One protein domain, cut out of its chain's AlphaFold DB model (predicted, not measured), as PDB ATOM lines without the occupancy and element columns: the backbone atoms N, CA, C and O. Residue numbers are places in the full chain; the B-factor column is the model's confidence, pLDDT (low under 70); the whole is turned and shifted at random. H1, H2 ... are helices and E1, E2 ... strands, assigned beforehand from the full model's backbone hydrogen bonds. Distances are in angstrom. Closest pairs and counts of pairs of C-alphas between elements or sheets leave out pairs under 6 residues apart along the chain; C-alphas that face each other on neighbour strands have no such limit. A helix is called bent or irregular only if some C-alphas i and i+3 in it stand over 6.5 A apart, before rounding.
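This is residues 22 to 168 of the 227 residues of an uncharacterized protein of Microbacterium sp. HMWF026 (UniProt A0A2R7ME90). What does this model look like? A small four-stranded sheet, E1 to E4, stands as a wall at one end, with H2 packed on one of its faces, and beyond H2 come H3 and the long part of H4, residues 108 to 125, in an up-and-down row. Farther on, H5 packs on H3 and H4, H6 crosses H4, and the short H7 sits by the last residues of H4 at the end away from the sheet. What is it made of? The 147 printed residues hold first four strands, E1 to E4, in one antiparallel sheet of order E1, E2, E3, E4, then seven named helices, H1 to H7; the class is mixed, helices and strands. How large is it? It is compact, with a radius of gyration of the C-alphas of 16.1 A, yet elongated in outline, spanning 50 by 33 by 24 A.

Where are the strands? E1 is residues 22 to 25 and begins with C-alpha 22 at (45.634, -28.025, 22.290). E2 is residues 28 to 32, 13.1 A from first to last C-alpha, E3 is residues 41 to 45, 12.7 A, and E4 is residues 52 to 54. Which helices follow? H1 is residues 63 to 66, H2 is residues 71 to 82, 16.5 A long, and H3 is residues 86 to 96, 15.5 A long. H4, residues 101 to 125, is the longest helix by residues and measures 21.6 A; it is irregular, with C-alphas 106 and 109 8.6 A apart and a kink of 135 degrees near residue 108. Where does the last part run? H5 is residues 130 to 138, 11.8 A long, and H6 is residues 142 to 154, 18.5 A long. H7 is residues 161 to 166, ending with C-alpha 166 at (58.696, -23.934, -2.770).

How is the sheet joined? E1 to E4 form a meander, each strand the antiparallel neighbour of the one before, with E1 and E4 as edge strands. N 23 and O 30 are 2.8 A apart between E1 and E2, N 31 and O 42 2.8 A between E2 and E3, and N 43 and O 52 2.8 A between E3 and E4. What is on the sheet? H2 and H3 on one face make two layers, helices on one face of a sheet. H2 is over E2 and E3 at a height over the sheet of 8.6 A and runs slantwise to the strands, at 38 degrees to E2 on the local plane; H1 is not on the sheet. How do the helices meet? H2 and H3, a helical hairpin, touch at Ile 77 and Ala 89, their closest C-alphas, 4.4 A apart, at a shallow tilt of 5 degrees, opposite ways. H4 is the hub: it touches H3, closest C-alphas Ala 91 and Val 119, 5.5 A; H5, Pro 101 and Phe 138, 5.0 A; H6, Leu 113 and Ala 152, 5.5 A, about perpendicular at 89 degrees; and, with residues 121 to 125 alone, H7, Leu 124 and Ala 165, 6.2 A. Are the helix backbones complete? Every O i to N i+4 pair is within hydrogen-bond range in H2, H3, H5, H6 and H7, but in H4 14 of 21 are; H1 is too short for such a pair.

How far does it reach? The two C-alphas farthest apart are those of Gly 58 and Ala 162, 52.1 A. Is the printed part whole, and are its links long? The printed part has no cut from residue 22 to residue 168, and no link is long. Where is confidence low? The mean pLDDT of the printed part is 84.3; residue 49 and residues 97 to 107, of which 101 to 107 belong to H4, are under 70.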
ATOM      1  N   VAL A  22      47.074 -28.030  22.550       79.50
ATOM      2  CA  VAL A  22      45.634 -28.025  22.290       79.50
ATOM      3  C   VAL A  22      45.176 -29.462  22.121       79.50
ATOM      4  O   VAL A  22      45.698 -30.194  21.282       79.50
ATOM      5  N   THR A  23      44.192 -29.862  22.914       82.25
ATOM      6  CA  THR A  23      43.486 -31.130  22.749       82.25
ATOM      7  C   THR A  23      42.059 -30.819  22.336       82.25
ATOM      8  O   THR A  23      41.325 -30.184  23.085       82.25
ATOM      9  N   MET A  24      41.669 -31.257  21.141       79.88
ATOM     10  CA  MET A  24      40.296 -31.157  20.653       79.88
ATOM     11  C   MET A  24      39.618 -32.511  20.824       79.88
ATOM     12  O   MET A  24      40.129 -33.532  20.358       79.88
ATOM     13  N   GLY A  25      38.489 -32.530  21.522       74.56
ATOM     14  CA  GLY A  25      37.739 -33.742  21.818       74.56
ATOM     15  C   GLY A  25      36.250 -33.582  21.543       74.56
ATOM     16  O   GLY A  25      35.752 -32.507  21.229       74.56
ATOM     17  N   LYS A  26      35.512 -34.684  21.711       73.50
ATOM     18  CA  LYS A  26      34.051 -34.710  21.539       73.50
ATOM     19  C   LYS A  26      33.327 -33.717  22.462       73.50
ATOM     20  O   LYS A  26      32.286 -33.192  22.088       73.50
ATOM     21  N   HIS A  27      33.884 -33.477  23.648       76.31
ATOM     22  CA  HIS A  27      33.250 -32.698  24.713       76.31
ATOM     23  C   HIS A  27      33.713 -31.241  24.777       76.31
ATOM     24  O   HIS A  27      33.089 -30.435  25.464       76.31
ATOM     25  N   GLY A  28      34.773 -30.878  24.059       82.06
ATOM     26  CA  GLY A  28      35.364 -29.558  24.189       82.06
ATOM     27  C   GLY A  28      36.773 -29.466  23.635       82.06
ATOM     28  O   GLY A  28      37.352 -30.441  23.146       82.06
ATOM     29  N   THR A  29      37.329 -28.269  23.772       81.31
ATOM     30  CA  THR A  29      38.735 -27.983  23.494       81.31
ATOM     31  C   THR A  29      39.448 -27.639  24.794       81.31
ATOM     32  O   THR A  29      38.968 -26.806  25.559       81.31
ATOM     33  N   THR A  30      40.599 -28.255  25.043       85.19
ATOM     34  CA  THR A  30      41.432 -27.987  26.220       85.19
ATOM     35  C   THR A  30      42.785 -27.444  25.787       85.19
ATOM     36  O   THR A  30      43.450 -28.030  24.934       85.19
ATOM     37  N   VAL A  31      43.203 -26.343  26.402       83.88
ATOM     38  CA  VAL A  31      44.526 -25.737  26.244       83.88
ATOM     39  C   VAL A  31      45.308 -25.942  27.538       83.88
ATOM     40  O   VAL A  31      44.853 -25.541  28.606       83.88
ATOM     41  N   THR A  32      46.476 -26.568  27.462       85.12
ATOM     42  CA  THR A  32      47.394 -26.762  28.599       85.12
ATOM     43  C   THR A  32      48.728 -26.085  28.321       85.12
ATOM     44  O   THR A  32      48.929 -25.597  27.213       85.12
ATOM     45  N   GLY A  33      49.629 -26.030  29.309       77.69
ATOM     46  CA  GLY A  33      50.989 -25.496  29.132       77.69
ATOM     47  C   GLY A  33      51.035 -23.983  28.935       77.69
ATOM     48  O   GLY A  33      51.880 -23.462  28.206       77.69
ATOM     49  N   LEU A  34      50.102 -23.275  29.575       77.56
ATOM     50  CA  LEU A  34      50.043 -21.823  29.542       77.56
ATOM     51  C   LEU A  34      51.339 -21.210  30.089       77.56
ATOM     52  O   LEU A  34      51.855 -21.580  31.146       77.56
ATOM     53  N   ARG A  35      51.865 -20.222  29.366       70.75
ATOM     54  CA  ARG A  35      53.092 -19.522  29.752       70.75
ATOM     55  C   ARG A  35      52.920 -18.831  31.110       70.75
ATOM     56  O   ARG A  35      51.919 -18.165  31.341       70.75
ATOM     57  N   GLU A  36      53.932 -18.949  31.974       74.94
ATOM     58  CA  GLU A  36      53.923 -18.430  33.358       74.94
ATOM     59  C   GLU A  36      52.820 -19.012  34.264       74.94
ATOM     60  O   GLU A  36      52.631 -18.518  35.377       74.94
ATOM     61  N   LEU A  37      52.120 -20.051  33.801       78.81
ATOM     62  CA  LEU A  37      51.063 -20.767  34.512       78.81
ATOM     63  C   LEU A  37      51.262 -22.288  34.317       78.81
ATOM     64  O   LEU A  37      50.449 -22.954  33.672       78.81
ATOM     65  N   PRO A  38      52.382 -22.857  34.806       79.12
ATOM     66  CA  PRO A  38      52.669 -24.279  34.639       79.12
ATOM     67  C   PRO A  38      51.610 -25.133  35.347       79.12
ATOM     68  O   PRO A  38      51.215 -24.839  36.467       79.12
ATOM     69  N   GLY A  39      51.138 -26.193  34.686       82.69
ATOM     70  CA  GLY A  39      50.107 -27.088  35.231       82.69
ATOM     71  C   GLY A  39      48.672 -26.559  35.133       82.69
ATOM     72  O   GLY A  39      47.738 -27.318  35.372       82.69
ATOM     73  N   TRP A  40      48.477 -25.304  34.722       87.31
ATOM     74  CA  TRP A  40      47.147 -24.762  34.470       87.31
ATOM     75  C   TRP A  40      46.583 -25.273  33.143       87.31
ATOM     76  O   TRP A  40      47.315 -25.475  32.164       87.31
ATOM     77  N   SER A  41      45.259 -25.411  33.090       87.88
ATOM     78  CA  SER A  41      44.546 -25.667  31.842       87.88
ATOM     79  C   SER A  41      43.292 -24.815  31.694       87.88
ATOM     80  O   SER A  41      42.711 -24.342  32.670       87.88
ATOM     81  N   VAL A  42      42.903 -24.590  30.443       85.75
ATOM     82  CA  VAL A  42      41.673 -23.894  30.065       85.75
ATOM     83  C   VAL A  42      40.848 -24.841  29.229       85.75
ATOM     84  O   VAL A  42      41.337 -25.384  28.243       85.75
ATOM     85  N   GLU A  43      39.599 -25.031  29.610       88.25
ATOM     86  CA  GLU A  43      38.648 -25.865  28.908       88.25
ATOM     87  C   GLU A  43      37.513 -25.017  28.343       88.25
ATOM     88  O   GLU A  43      36.991 -24.102  28.982       88.25
ATOM     89  N   PHE A  44      37.126 -25.371  27.125       85.44
ATOM     90  CA  PHE A  44      36.007 -24.811  26.394       85.44
ATOM     91  C   PHE A  44      35.048 -25.947  26.051       85.44
ATOM     92  O   PHE A  44      35.214 -26.587  25.003       85.44
ATOM     93  N   PRO A  45      34.074 -26.242  26.925       85.31
ATOM     94  CA  PRO A  45      33.084 -27.270  26.647       85.31
ATOM     95  C   PRO A  45      32.279 -26.903  25.394       85.31
ATOM     96  O   PRO A  45      31.948 -25.739  25.179       85.31
ATOM     97  N   HIS A  46      31.927 -27.869  24.548       79.56
ATOM     98  CA  HIS A  46      31.114 -27.577  23.355       79.56
ATOM     99  C   HIS A  46      29.666 -27.219  23.704       79.56
ATOM    100  O   HIS A  46      29.039 -26.420  23.016       79.56
ATOM    101  N   GLU A  47      29.155 -27.789  24.794       80.69
ATOM    102  CA  GLU A  47      27.762 -27.645  25.229       80.69
ATOM    103  C   GLU A  47      27.487 -26.300  25.911       80.69
ATOM    104  O   GLU A  47      26.337 -25.892  26.057       80.69
ATOM    105  N   SER A  48      28.539 -25.586  26.315       72.56
ATOM    106  CA  SER A  48      28.422 -24.285  26.966       72.56
ATOM    107  C   SER A  48      29.297 -23.253  26.267       72.56
ATOM    108  O   SER A  48      30.366 -23.557  25.757       72.56
ATOM    109  N   ASN A  49      28.884 -21.989  26.273       69.38
ATOM    110  CA  ASN A  49      29.767 -20.881  25.887       69.38
ATOM    111  C   ASN A  49      30.647 -20.429  27.066       69.38
ATOM    112  O   ASN A  49      30.959 -19.247  27.189       69.38
ATOM    113  N   ALA A  50      30.999 -21.355  27.965       80.50
ATOM    114  CA  ALA A  50      31.798 -21.068  29.144       80.50
ATOM    115  C   ALA A  50      33.291 -21.275  28.874       80.50
ATOM    116  O   ALA A  50      33.695 -22.109  28.065       80.50
ATOM    117  N   VAL A  51      34.101 -20.521  29.614       82.81
ATOM    118  CA  VAL A  51      35.543 -20.732  29.739       82.81
ATOM    119  C   VAL A  51      35.786 -21.259  31.140       82.81
ATOM    120  O   VAL A  51      35.497 -20.563  32.114       82.81
ATOM    121  N   VAL A  52      36.290 -22.484  31.247       87.19
ATOM    122  CA  VAL A  52      36.601 -23.109  32.533       87.19
ATOM    123  C   VAL A  52      38.108 -23.095  32.715       87.19
ATOM    124  O   VAL A  52      38.851 -23.545  31.848       87.19
ATOM    125  N   LEU A  53      38.571 -22.546  33.832       86.62
ATOM    126  CA  LEU A  53      39.984 -22.515  34.185       86.62
ATOM    127  C   LEU A  53      40.246 -23.495  35.317       86.62
ATOM    128  O   LEU A  53      39.633 -23.405  36.378       86.62
ATOM    129  N   HIS A  54      41.180 -24.404  35.070       88.88
ATOM    130  CA  HIS A  54      41.588 -25.451  35.992       88.88
ATOM    131  C   HIS A  54      42.997 -25.127  36.499       88.88
ATOM    132  O   HIS A  54      43.976 -25.391  35.786       88.88
ATOM    133  N   PRO A  55      43.128 -24.500  37.682       87.75
ATOM    134  CA  PRO A  55      44.420 -24.380  38.344       87.75
ATOM    135  C   PRO A  55      44.897 -25.765  38.826       87.75
ATOM    136  O   PRO A  55      44.071 -26.657  39.045       87.75
ATOM    137  N   PRO A  56      46.210 -25.966  39.012       87.75
ATOM    138  CA  PRO A  56      46.737 -27.170  39.640       87.75
ATOM    139  C   PRO A  56      46.252 -27.286  41.093       87.75
ATOM    140  O   PRO A  56      45.831 -26.311  41.721       87.75
ATOM    141  N   GLU A  57      46.292 -28.505  41.628       87.31
ATOM    142  CA  GLU A  57      45.754 -28.807  42.954       87.31
ATOM    143  C   GLU A  57      46.396 -27.932  44.045       87.31
ATOM    144  O   GLU A  57      47.614 -27.781  44.115       87.31
ATOM    145  N   GLY A  58      45.558 -27.337  44.898       84.69
ATOM    146  CA  GLY A  58      46.000 -26.447  45.973       84.69
ATOM    147  C   GLY A  58      46.277 -24.998  45.551       84.69
ATOM    148  O   GLY A  58      46.494 -24.157  46.423       84.69
ATOM    149  N   GLU A  59      46.214 -24.661  44.258       85.12
ATOM    150  CA  GLU A  59      46.321 -23.275  43.795       85.12
ATOM    151  C   GLU A  59      44.956 -22.581  43.701       85.12
ATOM    152  O   GLU A  59      43.943 -23.151  43.298       85.12
ATOM    153  N   THR A  60      44.927 -21.294  44.060       83.88
ATOM    154  CA  THR A  60      43.733 -20.447  43.926       83.88
ATOM    155  C   THR A  60      43.851 -19.549  42.703       83.88
ATOM    156  O   THR A  60      44.903 -18.955  42.448       83.88
ATOM    157  N   VAL A  61      42.740 -19.365  41.984       83.94
ATOM    158  CA  VAL A  61      42.684 -18.420  40.866       83.94
ATOM    159  C   VAL A  61      42.726 -16.982  41.376       83.94
ATOM    160  O   VAL A  61      41.717 -16.398  41.759       83.94
ATOM    161  N   SER A  62      43.921 -16.392  41.379       84.88
ATOM    162  CA  SER A  62      44.098 -14.970  41.680       84.88
ATOM    163  C   SER A  62      43.798 -14.097  40.458       84.88
ATOM    164  O   SER A  62      43.993 -14.505  39.313       84.88
ATOM    165  N   ALA A  63      43.417 -12.835  40.687       82.06
ATOM    166  CA  ALA A  63      43.259 -11.855  39.609       82.06
ATOM    167  C   ALA A  63      44.556 -11.653  38.797       82.06
ATOM    168  O   ALA A  63      44.514 -11.335  37.608       82.06
ATOM    169  N   THR A  64      45.721 -11.844  39.426       82.69
ATOM    170  CA  THR A  64      47.025 -11.788  38.754       82.69
ATOM    171  C   THR A  64      47.214 -12.971  37.812       82.69
ATOM    172  O   THR A  64      47.624 -12.756  36.676       82.69
ATOM    173  N   ALA A  65      46.885 -14.189  38.251       79.38
ATOM    174  CA  ALA A  65      46.942 -15.380  37.407       79.38
ATOM    175  C   ALA A  65      45.954 -15.277  36.239       79.38
ATOM    176  O   ALA A  65      46.334 -15.490  35.092       79.38
ATOM    177  N   TRP A  66      44.729 -14.811  36.503       80.88
ATOM    178  CA  TRP A  66      43.713 -14.599  35.471       80.88
ATOM    179  C   TRP A  66      44.192 -13.679  34.341       80.88
ATOM    180  O   TRP A  66      43.995 -13.967  33.167       80.88
ATOM    181  N   ARG A  67      44.893 -12.587  34.676       80.00
ATOM    182  CA  ARG A  67      45.444 -11.642  33.686       80.00
ATOM    183  C   ARG A  67      46.591 -12.205  32.844       80.00
ATOM    184  O   ARG A  67      46.972 -11.558  31.870       80.00
ATOM    185  N   LYS A  68      47.186 -13.329  33.247       78.50
ATOM    186  CA  LYS A  68      48.243 -14.012  32.487       78.50
ATOM    187  C   LYS A  68      47.683 -15.007  31.477       78.50
ATOM    188  O   LYS A  68      48.397 -15.370  30.547       78.50
ATOM    189  N   VAL A  69      46.432 -15.432  31.645       80.06
ATOM    190  CA  VAL A  69      45.759 -16.311  30.689       80.06
ATOM    191  C   VAL A  69      45.530 -15.530  29.392       80.06
ATOM    192  O   VAL A  69      44.914 -14.463  29.447       80.06
ATOM    193  N   PRO A  70      45.990 -16.030  28.230       79.50
ATOM    194  CA  PRO A  70      45.786 -15.361  26.953       79.50
ATOM    195  C   PRO A  70      44.360 -15.606  26.444       79.50
ATOM    196  O   PRO A  70      44.141 -16.418  25.543       79.50
ATOM    197  N   ILE A  71      43.368 -14.984  27.090       80.25
ATOM    198  CA  ILE A  71      41.942 -15.298  26.897       80.25
ATOM    199  C   ILE A  71      41.527 -15.138  25.434       80.25
ATOM    200  O   ILE A  71      40.786 -15.983  24.936       80.25
ATOM    201  N   GLY A  72      42.022 -14.114  24.731       80.12
ATOM    202  CA  GLY A  72      41.692 -13.899  23.323       80.12
ATOM    203  C   GLY A  72      42.157 -15.069  22.460       80.12
ATOM    204  O   GLY A  72      41.376 -15.631  21.699       80.12
ATOM    205  N   ALA A  73      43.397 -15.518  22.659       79.19
ATOM    206  CA  ALA A  73      43.917 -16.690  21.963       79.19
ATOM    207  C   ALA A  73      43.151 -17.969  22.320       79.19
ATOM    208  O   ALA A  73      42.838 -18.764  21.437       79.19
ATOM    209  N   CYS A  74      42.817 -18.158  23.598       82.06
ATOM    210  CA  CYS A  74      42.091 -19.341  24.039       82.06
ATOM    211  C   CYS A  74      40.670 -19.385  23.439       82.06
ATOM    212  O   CYS A  74      40.230 -20.446  23.008       82.06
ATOM    213  N   LEU A  75      39.989 -18.239  23.322       83.75
ATOM    214  CA  LEU A  75      38.695 -18.132  22.640       83.75
ATOM    215  C   LEU A  75      38.803 -18.414  21.138       83.75
ATOM    216  O   LEU A  75      37.977 -19.149  20.600       83.75
ATOM    217  N   THR A  76      39.834 -17.899  20.461       84.75
ATOM    218  CA  THR A  76      40.078 -18.210  19.043       84.75
ATOM    219  C   THR A  76      40.336 -19.703  18.836       84.75
ATOM    220  O   THR A  76      39.787 -20.296  17.911       84.75
ATOM    221  N   ILE A  77      41.115 -20.335  19.721       83.62
ATOM    222  CA  ILE A  77      41.360 -21.786  19.713       83.62
ATOM    223  C   ILE A  77      40.054 -22.562  19.918       83.62
ATOM    224  O   ILE A  77      39.808 -23.542  19.218       83.62
ATOM    225  N   ALA A  78      39.209 -22.126  20.851       82.50
ATOM    226  CA  ALA A  78      37.926 -22.758  21.130       82.50
ATOM    227  C   ALA A  78      36.971 -22.690  19.934       82.50
ATOM    228  O   ALA A  78      36.346 -23.691  19.585       82.50
ATOM    229  N   GLN A  79      36.881 -21.523  19.291       84.56
ATOM    230  CA  GLN A  79      36.064 -21.342  18.097       84.56
ATOM    231  C   GLN A  79      36.566 -22.226  16.951       84.56
ATOM    232  O   GLN A  79      35.788 -22.982  16.374       84.56
ATOM    233  N   ALA A  80      37.876 -22.210  16.697       82.75
ATOM    234  CA  ALA A  80      38.501 -23.059  15.692       82.75
ATOM    235  C   ALA A  80      38.281 -24.559  15.982       82.75
ATOM    236  O   ALA A  80      38.030 -25.340  15.071       82.75
ATOM    237  N   GLY A  81      38.278 -24.971  17.256       78.25
ATOM    238  CA  GLY A  81      37.955 -26.343  17.658       78.25
ATOM    239  C   GLY A  81      36.517 -26.764  17.376       78.25
ATOM    240  O   GLY A  81      36.294 -27.898  16.953       78.25
ATOM    241  N   ARG A  82      35.549 -25.855  17.530       78.62
ATOM    242  CA  ARG A  82      34.145 -26.113  17.166       78.62
ATOM    243  C   ARG A  82      33.961 -26.292  15.661       78.62
ATOM    244  O   ARG A  82      33.147 -27.108  15.242       78.62
ATOM    245  N   GLU A  83      34.723 -25.547  14.870       83.31
ATOM    246  CA  GLU A  83      34.712 -25.604  13.403       83.31
ATOM    247  C   GLU A  83      35.592 -26.730  12.838       83.31
ATOM    248  O   GLU A  83      35.581 -26.972  11.634       83.31
ATOM    249  N   LEU A  84      36.330 -27.442  13.702       78.62
ATOM    250  CA  LEU A  84      37.356 -28.421  13.325       78.62
ATOM    251  C   LEU A  84      38.469 -27.817  12.440       78.62
ATOM    252  O   LEU A  84      39.144 -28.535  11.702       78.62
ATOM    253  N   ASP A  85      38.704 -26.509  12.563       84.62
ATOM    254  CA  ASP A  85      39.769 -25.765  11.891       84.62
ATOM    255  C   ASP A  85      41.071 -25.853  12.708       84.62
ATOM    256  O   ASP A  85      41.467 -24.963  13.468       84.62
ATOM    257  N   PHE A  86      41.736 -27.000  12.586       82.00
ATOM    258  CA  PHE A  86      42.991 -27.256  13.290       82.00
ATOM    259  C   PHE A  86      44.114 -26.258  12.931       82.00
ATOM    260  O   PHE A  86      44.775 -25.778  13.859       82.00
ATOM    261  N   PRO A  87      44.340 -25.890  11.648       86.50
ATOM    262  CA  PRO A  87      45.336 -24.879  11.294       86.50
ATOM    263  C   PRO A  87      45.106 -23.541  11.998       86.50
ATOM    264  O   PRO A  87      46.053 -22.957  12.525       86.50
ATOM    265  N   ARG A  88      43.858 -23.067  12.090       88.31
ATOM    266  CA  ARG A  88      43.537 -21.811  12.781       88.31
ATOM    267  C   ARG A  88      43.762 -21.886  14.287       88.31
ATOM    268  O   ARG A  88      44.294 -20.939  14.870       88.31
ATOM    269  N   ALA A  89      43.433 -23.011  14.919       84.81
ATOM    270  CA  ALA A  89      43.724 -23.223  16.336       84.81
ATOM    271  C   ALA A  89      45.235 -23.212  16.617       84.81
ATOM    272  O   ALA A  89      45.697 -22.561  17.557       84.81
ATOM    273  N   LEU A  90      46.022 -23.883  15.772       86.00
ATOM    274  CA  LEU A  90      47.478 -23.883  15.883       86.00
ATOM    275  C   LEU A  90      48.068 -22.488  15.613       86.00
ATOM    276  O   LEU A  90      48.945 -22.034  16.345       86.00
ATOM    277  N   ALA A  91      47.542 -21.757  14.631       89.31
ATOM    278  CA  ALA A  91      47.955 -20.386  14.348       89.31
ATOM    279  C   ALA A  91      47.705 -19.447  15.541       89.31
ATOM    280  O   ALA A  91      48.578 -18.651  15.892       89.31
ATOM    281  N   ALA A  92      46.551 -19.568  16.205       87.25
ATOM    282  CA  ALA A  92      46.227 -18.802  17.409       87.25
ATOM    283  C   ALA A  92      47.183 -19.118  18.572       87.25
ATOM    284  O   ALA A  92      47.648 -18.206  19.264       87.25
ATOM    285  N   LEU A  93      47.552 -20.391  18.736       82.44
ATOM    286  CA  LEU A  93      48.561 -20.835  19.697       82.44
ATOM    287  C   LEU A  93      49.927 -20.172  19.434       82.44
ATOM    288  O   LEU A  93      50.550 -19.610  20.337       82.44
ATOM    289  N   MET A  94      50.376 -20.196  18.177       85.31
ATOM    290  CA  MET A  94      51.647 -19.607  17.744       85.31
ATOM    291  C   MET A  94      51.649 -18.080  17.883       85.31
ATOM    292  O   MET A  94      52.651 -17.492  18.298       85.31
ATOM    293  N   ALA A  95      50.522 -17.423  17.597       85.06
ATOM    294  CA  ALA A  95      50.356 -15.983  17.767       85.06
ATOM    295  C   ALA A  95      50.432 -15.554  19.242       85.06
ATOM    296  O   ALA A  95      50.991 -14.496  19.548       85.06
ATOM    297  N   ALA A  96      49.938 -16.393  20.156       79.31
ATOM    298  CA  ALA A  96      49.960 -16.160  21.599       79.31
ATOM    299  C   ALA A  96      51.308 -16.478  22.269       79.31
ATOM    300  O   ALA A  96      51.533 -16.099  23.423       79.31
ATOM    301  N   SER A  97      52.222 -17.155  21.559       69.31
ATOM    302  CA  SER A  97      53.550 -17.537  22.051       69.31
ATOM    303  C   SER A  97      54.417 -16.310  22.377       69.31
ATOM    304  O   SER A  97      55.228 -15.834  21.576       69.31
ATOM    305  N   GLY A  98      54.264 -15.773  23.587       55.12
ATOM    306  CA  GLY A  98      55.108 -14.702  24.111       55.12
ATOM    307  C   GLY A  98      54.393 -13.460  24.643       55.12
ATOM    308  O   GLY A  98      55.128 -12.565  25.054       55.12
ATOM    309  N   VAL A  99      53.049 -13.412  24.647       58.72
ATOM    310  CA  VAL A  99      52.089 -12.438  25.253       58.72
ATOM    311  C   VAL A  99      50.830 -12.419  24.356       58.72
ATOM    312  O   VAL A  99      50.925 -12.828  23.200       58.72
ATOM    313  N   GLU A 100      49.675 -11.954  24.860       58.59
ATOM    314  CA  GLU A 100      48.467 -11.686  24.052       58.59
ATOM    315  C   GLU A 100      48.846 -11.071  22.688       58.59
ATOM    316  O   GLU A 100      49.621 -10.101  22.673       58.59
ATOM    317  N   PRO A 101      48.323 -11.576  21.556       55.12
ATOM    318  CA  PRO A 101      48.706 -11.095  20.226       55.12
ATOM    319  C   PRO A 101      48.562  -9.571  20.075       55.12
ATOM    320  O   PRO A 101      49.419  -8.913  19.481       55.12
ATOM    321  N   GLU A 102      47.546  -8.994  20.723       55.78
ATOM    322  CA  GLU A 102      47.266  -7.552  20.764       55.78
ATOM    323  C   GLU A 102      48.296  -6.741  21.579       55.78
ATOM    324  O   GLU A 102      48.526  -5.561  21.322       55.78
ATOM    325  N   ARG A 103      48.958  -7.368  22.563       52.81
ATOM    326  CA  ARG A 103      49.936  -6.748  23.484       52.81
ATOM    327  C   ARG A 103      51.390  -7.082  23.138       52.81
ATOM    328  O   ARG A 103      52.296  -6.875  23.949       52.81
ATOM    329  N   SER A 104      51.614  -7.561  21.917       48.91
ATOM    330  CA  SER A 104      52.879  -8.003  21.310       48.91
ATOM    331  C   SER A 104      54.106  -7.076  21.507       48.91
ATOM    332  O   SER A 104      55.247  -7.512  21.345       48.91
ATOM    333  N   SER A 105      53.922  -5.819  21.927       45.56
ATOM    334  CA  SER A 105      54.999  -4.842  22.139       45.56
ATOM    335  C   SER A 105      56.018  -5.212  23.230       45.56
ATOM    336  O   SER A 105      57.146  -4.727  23.175       45.56
ATOM    337  N   ARG A 106      55.689  -6.093  24.190       51.88
ATOM    338  CA  ARG A 106      56.618  -6.464  25.281       51.88
ATOM    339  C   ARG A 106      57.765  -7.387  24.865       51.88
ATOM    340  O   ARG A 106      58.808  -7.353  25.506       51.88
ATOM    341  N   SER A 107      57.606  -8.188  23.811       57.94
ATOM    342  CA  SER A 107      58.656  -9.115  23.346       57.94
ATOM    343  C   SER A 107      59.651  -8.477  22.365       57.94
ATOM    344  O   SER A 107      60.547  -9.150  21.866       57.94
ATOM    345  N   GLY A 108      59.483  -7.189  22.057       72.69
ATOM    346  CA  GLY A 108      60.265  -6.481  21.050       72.69
ATOM    347  C   GLY A 108      59.832  -6.790  19.604       72.69
ATOM    348  O   GLY A 108      59.178  -7.808  19.342       72.69
ATOM    349  N   PRO A 109      60.185  -5.919  18.636       82.94
ATOM    350  CA  PRO A 109      59.725  -6.032  17.248       82.94
ATOM    351  C   PRO A 109      60.128  -7.338  16.555       82.94
ATOM    352  O   PRO A 109      59.390  -7.855  15.724       82.94
ATOM    353  N   GLU A 110      61.294  -7.887  16.885       86.81
ATOM    354  CA  GLU A 110      61.828  -9.076  16.220       86.81
ATOM    355  C   GLU A 110      61.094 -10.358  16.625       86.81
ATOM    356  O   GLU A 110      60.735 -11.158  15.763       86.81
ATOM    357  N   ALA A 111      60.787 -10.529  17.914       84.31
ATOM    358  CA  ALA A 111      60.013 -11.676  18.389       84.31
ATOM    359  C   ALA A 111      58.596 -11.689  17.796       84.31
ATOM    360  O   ALA A 111      58.080 -12.750  17.449       84.31
ATOM    361  N   HIS A 112      57.986 -10.512  17.619       87.25
ATOM    362  CA  HIS A 112      56.712 -10.400  16.914       87.25
ATOM    363  C   HIS A 112      56.822 -10.871  15.459       87.25
ATOM    364  O   HIS A 112      56.011 -11.683  15.023       87.25
ATOM    365  N   LEU A 113      57.843 -10.420  14.724       91.25
ATOM    366  CA  LEU A 113      58.043 -10.832  13.332       91.25
ATOM    367  C   LEU A 113      58.355 -12.328  13.199       91.25
ATOM    368  O   LEU A 113      57.912 -12.939  12.231       91.25
ATOM    369  N   ARG A 114      59.036 -12.943  14.177       90.75
ATOM    370  CA  ARG A 114      59.205 -14.407  14.228       90.75
ATOM    371  C   ARG A 114      57.864 -15.135  14.360       90.75
ATOM    372  O   ARG A 114      57.637 -16.092  13.627       90.75
ATOM    373  N   ARG A 115      56.955 -14.666  15.225       89.50
ATOM    374  CA  ARG A 115      55.595 -15.233  15.322       89.50
ATOM    375  C   ARG A 115      54.814 -15.076  14.018       89.50
ATOM    376  O   ARG A 115      54.187 -16.027  13.570       89.50
ATOM    377  N   VAL A 116      54.882 -13.894  13.398       92.94
ATOM    378  CA  VAL A 116      54.247 -13.637  12.094       92.94
ATOM    379  C   VAL A 116      54.782 -14.601  11.035       92.94
ATOM    380  O   VAL A 116      53.993 -15.204  10.319       92.94
ATOM    381  N   ALA A 117      56.102 -14.789  10.957       94.00
ATOM    382  CA  ALA A 117      56.715 -15.712  10.004       94.00
ATOM    383  C   ALA A 117      56.292 -17.168  10.247       94.00
ATOM    384  O   ALA A 117      56.050 -17.905   9.295       94.00
ATOM    385  N   ALA A 118      56.159 -17.572  11.511       91.81
ATOM    386  CA  ALA A 118      55.721 -18.912  11.871       91.81
ATOM    387  C   ALA A 118      54.260 -19.173  11.442       91.81
ATOM    388  O   ALA A 118      53.985 -20.180  10.796       91.81
ATOM    389  N   VAL A 119      53.342 -18.232  11.705       93.56
ATOM    390  CA  VAL A 119      51.942 -18.326  11.241       93.56
ATOM    391  C   VAL A 119      51.845 -18.254   9.712       93.56
ATOM    392  O   VAL A 119      51.049 -18.966   9.111       93.56
ATOM    393  N   TYR A 120      52.678 -17.436   9.063       95.38
ATOM    394  CA  TYR A 120      52.732 -17.354   7.602       95.38
ATOM    395  C   TYR A 120      53.119 -18.694   6.965       95.38
ATOM    396  O   TYR A 120      52.489 -19.131   6.008       95.38
ATOM    397  N   ARG A 121      54.137 -19.366   7.509       94.25
ATOM    398  CA  ARG A 121      54.571 -20.692   7.049       94.25
ATOM    399  C   ARG A 121      53.497 -21.754   7.256       94.25
ATOM    400  O   ARG A 121      53.244 -22.525   6.342       94.25
ATOM    401  N   LEU A 122      52.822 -21.728   8.405       92.44
ATOM    402  CA  LEU A 122      51.684 -22.608   8.667       92.44
ATOM    403  C   LEU A 122      50.555 -22.397   7.643       92.44
ATOM    404  O   LEU A 122      49.953 -23.368   7.191       92.44
ATOM    405  N   ALA A 123      50.285 -21.147   7.255       94.19
ATOM    406  CA  ALA A 123      49.302 -20.855   6.216       94.19
ATOM    407  C   ALA A 123      49.705 -21.479   4.872       94.19
ATOM    408  O   ALA A 123      48.886 -22.144   4.250       94.19
ATOM    409  N   LEU A 124      50.970 -21.328   4.461       93.38
ATOM    410  CA  LEU A 124      51.471 -21.929   3.221       93.38
ATOM    411  C   LEU A 124      51.401 -23.459   3.233       93.38
ATOM    412  O   LEU A 124      51.017 -24.058   2.236       93.38
ATOM    413  N   GLU A 125      51.740 -24.090   4.357       91.50
ATOM    414  CA  GLU A 125      51.679 -25.547   4.515       91.50
ATOM    415  C   GLU A 125      50.257 -26.103   4.332       91.50
ATOM    416  O   GLU A 125      50.086 -27.233   3.873       91.50
ATOM    417  N   ASN A 126      49.240 -25.307   4.668       89.38
ATOM    418  CA  ASN A 126      47.832 -25.700   4.632       89.38
ATOM    419  C   ASN A 126      47.053 -25.063   3.468       89.38
ATOM    420  O   ASN A 126      45.826 -25.098   3.484       89.38
ATOM    421  N   ASP A 127      47.745 -24.483   2.480       91.25
ATOM    422  CA  ASP A 127      47.143 -23.791   1.326       91.25
ATOM    423  C   ASP A 127      46.131 -22.694   1.728       91.25
ATOM    424  O   ASP A 127      45.090 -22.486   1.108       91.25
ATOM    425  N   LEU A 128      46.431 -21.986   2.821       92.69
ATOM    426  CA  LEU A 128      45.615 -20.902   3.358       92.69
ATOM    427  C   LEU A 128      46.160 -19.537   2.942       92.69
ATOM    428  O   LEU A 128      47.370 -19.308   2.836       92.69
ATOM    429  N   TRP A 129      45.256 -18.566   2.809       94.56
ATOM    430  CA  TRP A 129      45.652 -17.192   2.538       94.56
ATOM    431  C   TRP A 129      46.250 -16.533   3.790       94.56
ATOM    432  O   TRP A 129      45.555 -16.089   4.707       94.56
ATOM    433  N   ALA A 130      47.581 -16.449   3.828       94.75
ATOM    434  CA  ALA A 130      48.323 -15.998   5.006       94.75
ATOM    435  C   ALA A 130      47.909 -14.619   5.572       94.75
ATOM    436  O   ALA A 130      47.846 -14.492   6.797       94.75
ATOM    437  N   PRO A 131      47.626 -13.571   4.762       95.50
ATOM    438  CA  PRO A 131      47.201 -12.273   5.286       95.50
ATOM    439  C   PRO A 131      45.905 -12.312   6.100       95.50
ATOM    440  O   PRO A 131      45.803 -11.541   7.054       95.50
ATOM    441  N   GLU A 132      44.958 -13.182   5.738       95.12
ATOM    442  CA  GLU A 132      43.687 -13.381   6.446       95.12
ATOM    443  C   GLU A 132      43.895 -14.179   7.727       95.12
ATOM    444  O   GLU A 132      43.524 -13.700   8.795       95.12
ATOM    445  N   LEU A 133      44.620 -15.301   7.666       94.31
ATOM    446  CA  LEU A 133      44.937 -16.068   8.874       94.31
ATOM    447  C   LEU A 133      45.656 -15.201   9.919       94.31
ATOM    448  O   LEU A 133      45.320 -15.232  11.099       94.31
ATOM    449  N   LEU A 134      46.621 -14.383   9.485       94.19
ATOM    450  CA  LEU A 134      47.318 -13.426  10.347       94.19
ATOM    451  C   LEU A 134      46.388 -12.338  10.895       94.19
ATOM    452  O   LEU A 134      46.552 -11.932  12.042       94.19
ATOM    453  N   ALA A 135      45.461 -11.829  10.082       92.56
ATOM    454  CA  ALA A 135      44.520 -10.793  10.499       92.56
ATOM    455  C   ALA A 135      43.634 -11.320  11.629       92.56
ATOM    456  O   ALA A 135      43.492 -10.664  12.662       92.56
ATOM    457  N   ASP A 136      43.157 -12.546  11.463       90.88
ATOM    458  CA  ASP A 136      42.282 -13.222  12.403       90.88
ATOM    459  C   ASP A 136      42.981 -13.522  13.731       90.88
ATOM    460  O   ASP A 136      42.483 -13.148  14.792       90.88
ATOM    461  N   VAL A 137      44.160 -14.154  13.707       90.38
ATOM    462  CA  VAL A 137      44.815 -14.595  14.955       90.38
ATOM    463  C   VAL A 137      45.535 -13.476  15.710       90.38
ATOM    464  O   VAL A 137      45.749 -13.597  16.916       90.38
ATOM    465  N   PHE A 138      45.916 -12.385  15.033       87.50
ATOM    466  CA  PHE A 138      46.525 -11.213  15.675       87.50
ATOM    467  C   PHE A 138      45.537 -10.068  15.941       87.50
ATOM    468  O   PHE A 138      45.962  -9.042  16.476       87.50
ATOM    469  N   GLY A 139      44.257 -10.206  15.570       88.00
ATOM    470  CA  GLY A 139      43.259  -9.141  15.729       88.00
ATOM    471  C   GLY A 139      43.615  -7.878  14.935       88.00
ATOM    472  O   GLY A 139      43.499  -6.757  15.431       88.00
ATOM    473  N   ALA A 140      44.127  -8.044  13.714       89.81
ATOM    474  CA  ALA A 140      44.690  -6.969  12.906       89.81
ATOM    475  C   ALA A 140      43.998  -6.836  11.548       89.81
ATOM    476  O   ALA A 140      43.370  -7.755  11.044       89.81
ATOM    477  N   LYS A 141      44.147  -5.677  10.902       93.94
ATOM    478  CA  LYS A 141      43.648  -5.476   9.532       93.94
ATOM    479  C   LYS A 141      44.632  -6.047   8.511       93.94
ATOM    480  O   LYS A 141      45.836  -5.856   8.677       93.94
ATOM    481  N   ILE A 142      44.133  -6.580   7.397       95.50
ATOM    482  CA  ILE A 142      44.936  -7.133   6.285       95.50
ATOM    483  C   ILE A 142      46.089  -6.207   5.820       95.50
ATOM    484  O   ILE A 142      47.222  -6.672   5.702       95.50
ATOM    485  N   PRO A 143      45.923  -4.877   5.646       96.75
ATOM    486  CA  PRO A 143      47.056  -4.010   5.284       96.75
ATOM    487  C   PRO A 143      48.199  -4.019   6.315       96.75
ATOM    488  O   PRO A 143      49.374  -3.858   5.980       96.75
ATOM    489  N   THR A 144      47.861  -4.232   7.587       95.12
ATOM    490  CA  THR A 144      48.831  -4.352   8.681       95.12
ATOM    491  C   THR A 144      49.626  -5.646   8.552       95.12
ATOM    492  O   THR A 144      50.846  -5.619   8.717       95.12
ATOM    493  N   THR A 145      48.963  -6.753   8.206       95.00
ATOM    494  CA  THR A 145      49.606  -8.063   8.055       95.00
ATOM    495  C   THR A 145      50.548  -8.073   6.854       95.00
ATOM    496  O   THR A 145      51.691  -8.503   6.996       95.00
ATOM    497  N   HIS A 146      50.170  -7.450   5.732       96.50
ATOM    498  CA  HIS A 146      51.084  -7.215   4.605       96.50
ATOM    499  C   HIS A 146      52.352  -6.460   5.019       96.50
ATOM    500  O   HIS A 146      53.463  -6.854   4.660       96.50
ATOM    501  N   ARG A 147      52.213  -5.394   5.818       96.06
ATOM    502  CA  ARG A 147      53.365  -4.636   6.326       96.06
ATOM    503  C   ARG A 147      54.259  -5.487   7.230       96.06
ATOM    504  O   ARG A 147      55.479  -5.336   7.183       96.06
ATOM    505  N   TRP A 148      53.685  -6.359   8.056       95.56
ATOM    506  CA  TRP A 148      54.459  -7.273   8.897       95.56
ATOM    507  C   TRP A 148      55.210  -8.319   8.078       95.56
ATOM    508  O   TRP A 148      56.400  -8.503   8.315       95.56
ATOM    509  N   ILE A 149      54.565  -8.922   7.077       96.25
ATOM    510  CA  ILE A 149      55.204  -9.861   6.144       96.25
ATOM    511  C   ILE A 149      56.385  -9.173   5.445       96.25
ATOM    512  O   ILE A 149      57.512  -9.659   5.516       96.25
ATOM    513  N   ALA A 150      56.171  -7.981   4.882       96.56
ATOM    514  CA  ALA A 150      57.231  -7.219   4.220       96.56
ATOM    515  C   ALA A 150      58.377  -6.827   5.177       96.56
ATOM    516  O   ALA A 150      59.540  -6.771   4.779       96.56
ATOM    517  N   ASN A 151      58.075  -6.537   6.447       95.25
ATOM    518  CA  ASN A 151      59.090  -6.287   7.475       95.25
ATOM    519  C   ASN A 151      59.887  -7.554   7.820       95.25
ATOM    520  O   ASN A 151      61.101  -7.465   7.993       95.25
ATOM    521  N   ALA A 152      59.228  -8.711   7.936       95.38
ATOM    522  CA  ALA A 152      59.885  -9.988   8.202       95.38
ATOM    523  C   ALA A 152      60.823 -10.377   7.047       95.38
ATOM    524  O   ALA A 152      61.952 -10.794   7.301       95.38
ATOM    525  N   GLN A 153      60.400 -10.134   5.803       96.31
ATOM    526  CA  GLN A 153      61.212 -10.338   4.598       96.31
ATOM    527  C   GLN A 153      62.441  -9.435   4.561       96.31
ATOM    528  O   GLN A 153      63.564  -9.911   4.432       96.31
ATOM    529  N   ARG A 154      62.261  -8.124   4.774       95.75
ATOM    530  CA  ARG A 154      63.383  -7.168   4.813       95.75
ATOM    531  C   ARG A 154      64.415  -7.469   5.899       95.75
ATOM    532  O   ARG A 154      65.546  -7.015   5.793       95.75
ATOM    533  N   ARG A 155      64.026  -8.191   6.950       93.56
ATOM    534  CA  ARG A 155      64.910  -8.595   8.050       93.56
ATOM    535  C   ARG A 155      65.484 -10.005   7.889       93.56
ATOM    536  O   ARG A 155      66.148 -10.468   8.807       93.56
ATOM    537  N   GLY A 156      65.211 -10.690   6.777       93.88
ATOM    538  CA  GLY A 156      65.690 -12.053   6.528       93.88
ATOM    539  C   GLY A 156      65.061 -13.125   7.424       93.88
ATOM    540  O   GLY A 156      65.561 -14.239   7.486       93.88
ATOM    541  N   ILE A 157      63.970 -12.809   8.133       94.50
ATOM    542  CA  ILE A 157      63.239 -13.777   8.973       94.50
ATOM    543  C   ILE A 157      62.360 -14.682   8.094       94.50
ATOM    544  O   ILE A 157      62.123 -15.846   8.426       94.50
ATOM    545  N   LEU A 158      61.870 -14.131   6.983       94.62
ATOM    546  CA  LEU A 158      61.026 -14.797   5.998       94.62
ATOM    547  C   LEU A 158      61.656 -14.647   4.609       94.62
ATOM    548  O   LEU A 158      62.126 -13.561   4.273       94.62
ATOM    549  N   GLY A 159      61.649 -15.712   3.810       92.69
ATOM    550  CA  GLY A 159      62.022 -15.642   2.396       92.69
ATOM    551  C   GLY A 159      60.979 -14.915   1.542       92.69
ATOM    552  O   GLY A 159      59.923 -14.470   2.020       92.69
ATOM    553  N   SER A 160      61.252 -14.806   0.243       93.25
ATOM    554  CA  SER A 160      60.219 -14.399  -0.714       93.25
ATOM    555  C   SER A 160      59.049 -15.396  -0.705       93.25
ATOM    556  O   SER A 160      59.188 -16.538  -0.266       93.25
ATOM    557  N   HIS A 161      57.868 -14.982  -1.182       91.50
ATOM    558  CA  HIS A 161      56.715 -15.890  -1.226       91.50
ATOM    559  C   HIS A 161      57.027 -17.162  -2.028       91.50
ATOM    560  O   HIS A 161      56.701 -18.251  -1.576       91.50
ATOM    561  N   ALA A 162      57.715 -17.029  -3.169       89.75
ATOM    562  CA  ALA A 162      58.118 -18.164  -3.994       89.75
ATOM    563  C   ALA A 162      59.111 -19.090  -3.271       89.75
ATOM    564  O   ALA A 162      58.953 -20.305  -3.327       89.75
ATOM    565  N   GLU A 163      60.095 -18.530  -2.560       91.69
ATOM    566  CA  GLU A 163      61.058 -19.310  -1.767       91.69
ATOM    567  C   GLU A 163      60.394 -20.078  -0.626       91.69
ATOM    568  O   GLU A 163      60.736 -21.232  -0.388       91.69
ATOM    569  N   GLU A 164      59.473 -19.449   0.106       91.88
ATOM    570  CA  GLU A 164      58.768 -20.118   1.200       91.88
ATOM    571  C   GLU A 164      57.778 -21.150   0.651       91.88
ATOM    572  O   GLU A 164      57.777 -22.281   1.123       91.88
ATOM    573  N   ALA A 165      57.001 -20.822  -0.388       88.56
ATOM    574  CA  ALA A 165      56.050 -21.748  -1.003       88.56
ATOM    575  C   ALA A 165      56.744 -22.987  -1.593       88.56
ATOM    576  O   ALA A 165      56.258 -24.099  -1.403       88.56
ATOM    577  N   ALA A 166      57.918 -22.825  -2.214       87.75
ATOM    578  CA  ALA A 166      58.696 -23.934  -2.770       87.75
ATOM    579  C   ALA A 166      59.084 -25.002  -1.732       87.75
ATOM    580  O   ALA A 166      59.295 -26.154  -2.105       87.75
ATOM    581  N   LYS A 167      59.150 -24.653  -0.441       87.25
ATOM    582  CA  LYS A 167      59.421 -25.610   0.648       87.25
ATOM    583  C   LYS A 167      58.235 -26.530   0.934       87.25
ATOM    584  O   LYS A 167      58.428 -27.612   1.479       87.25
ATOM    585  N   TYR A 168      57.026 -26.092   0.589       80.88
ATOM    586  CA  TYR A 168      55.770 -26.795   0.858       80.88
ATOM    587  C   TYR A 168      55.140 -27.380  -0.407       80.88
ATOM    588  O   TYR A 168      54.241 -28.217  -0.311       80.88
TER     589      TYR A 168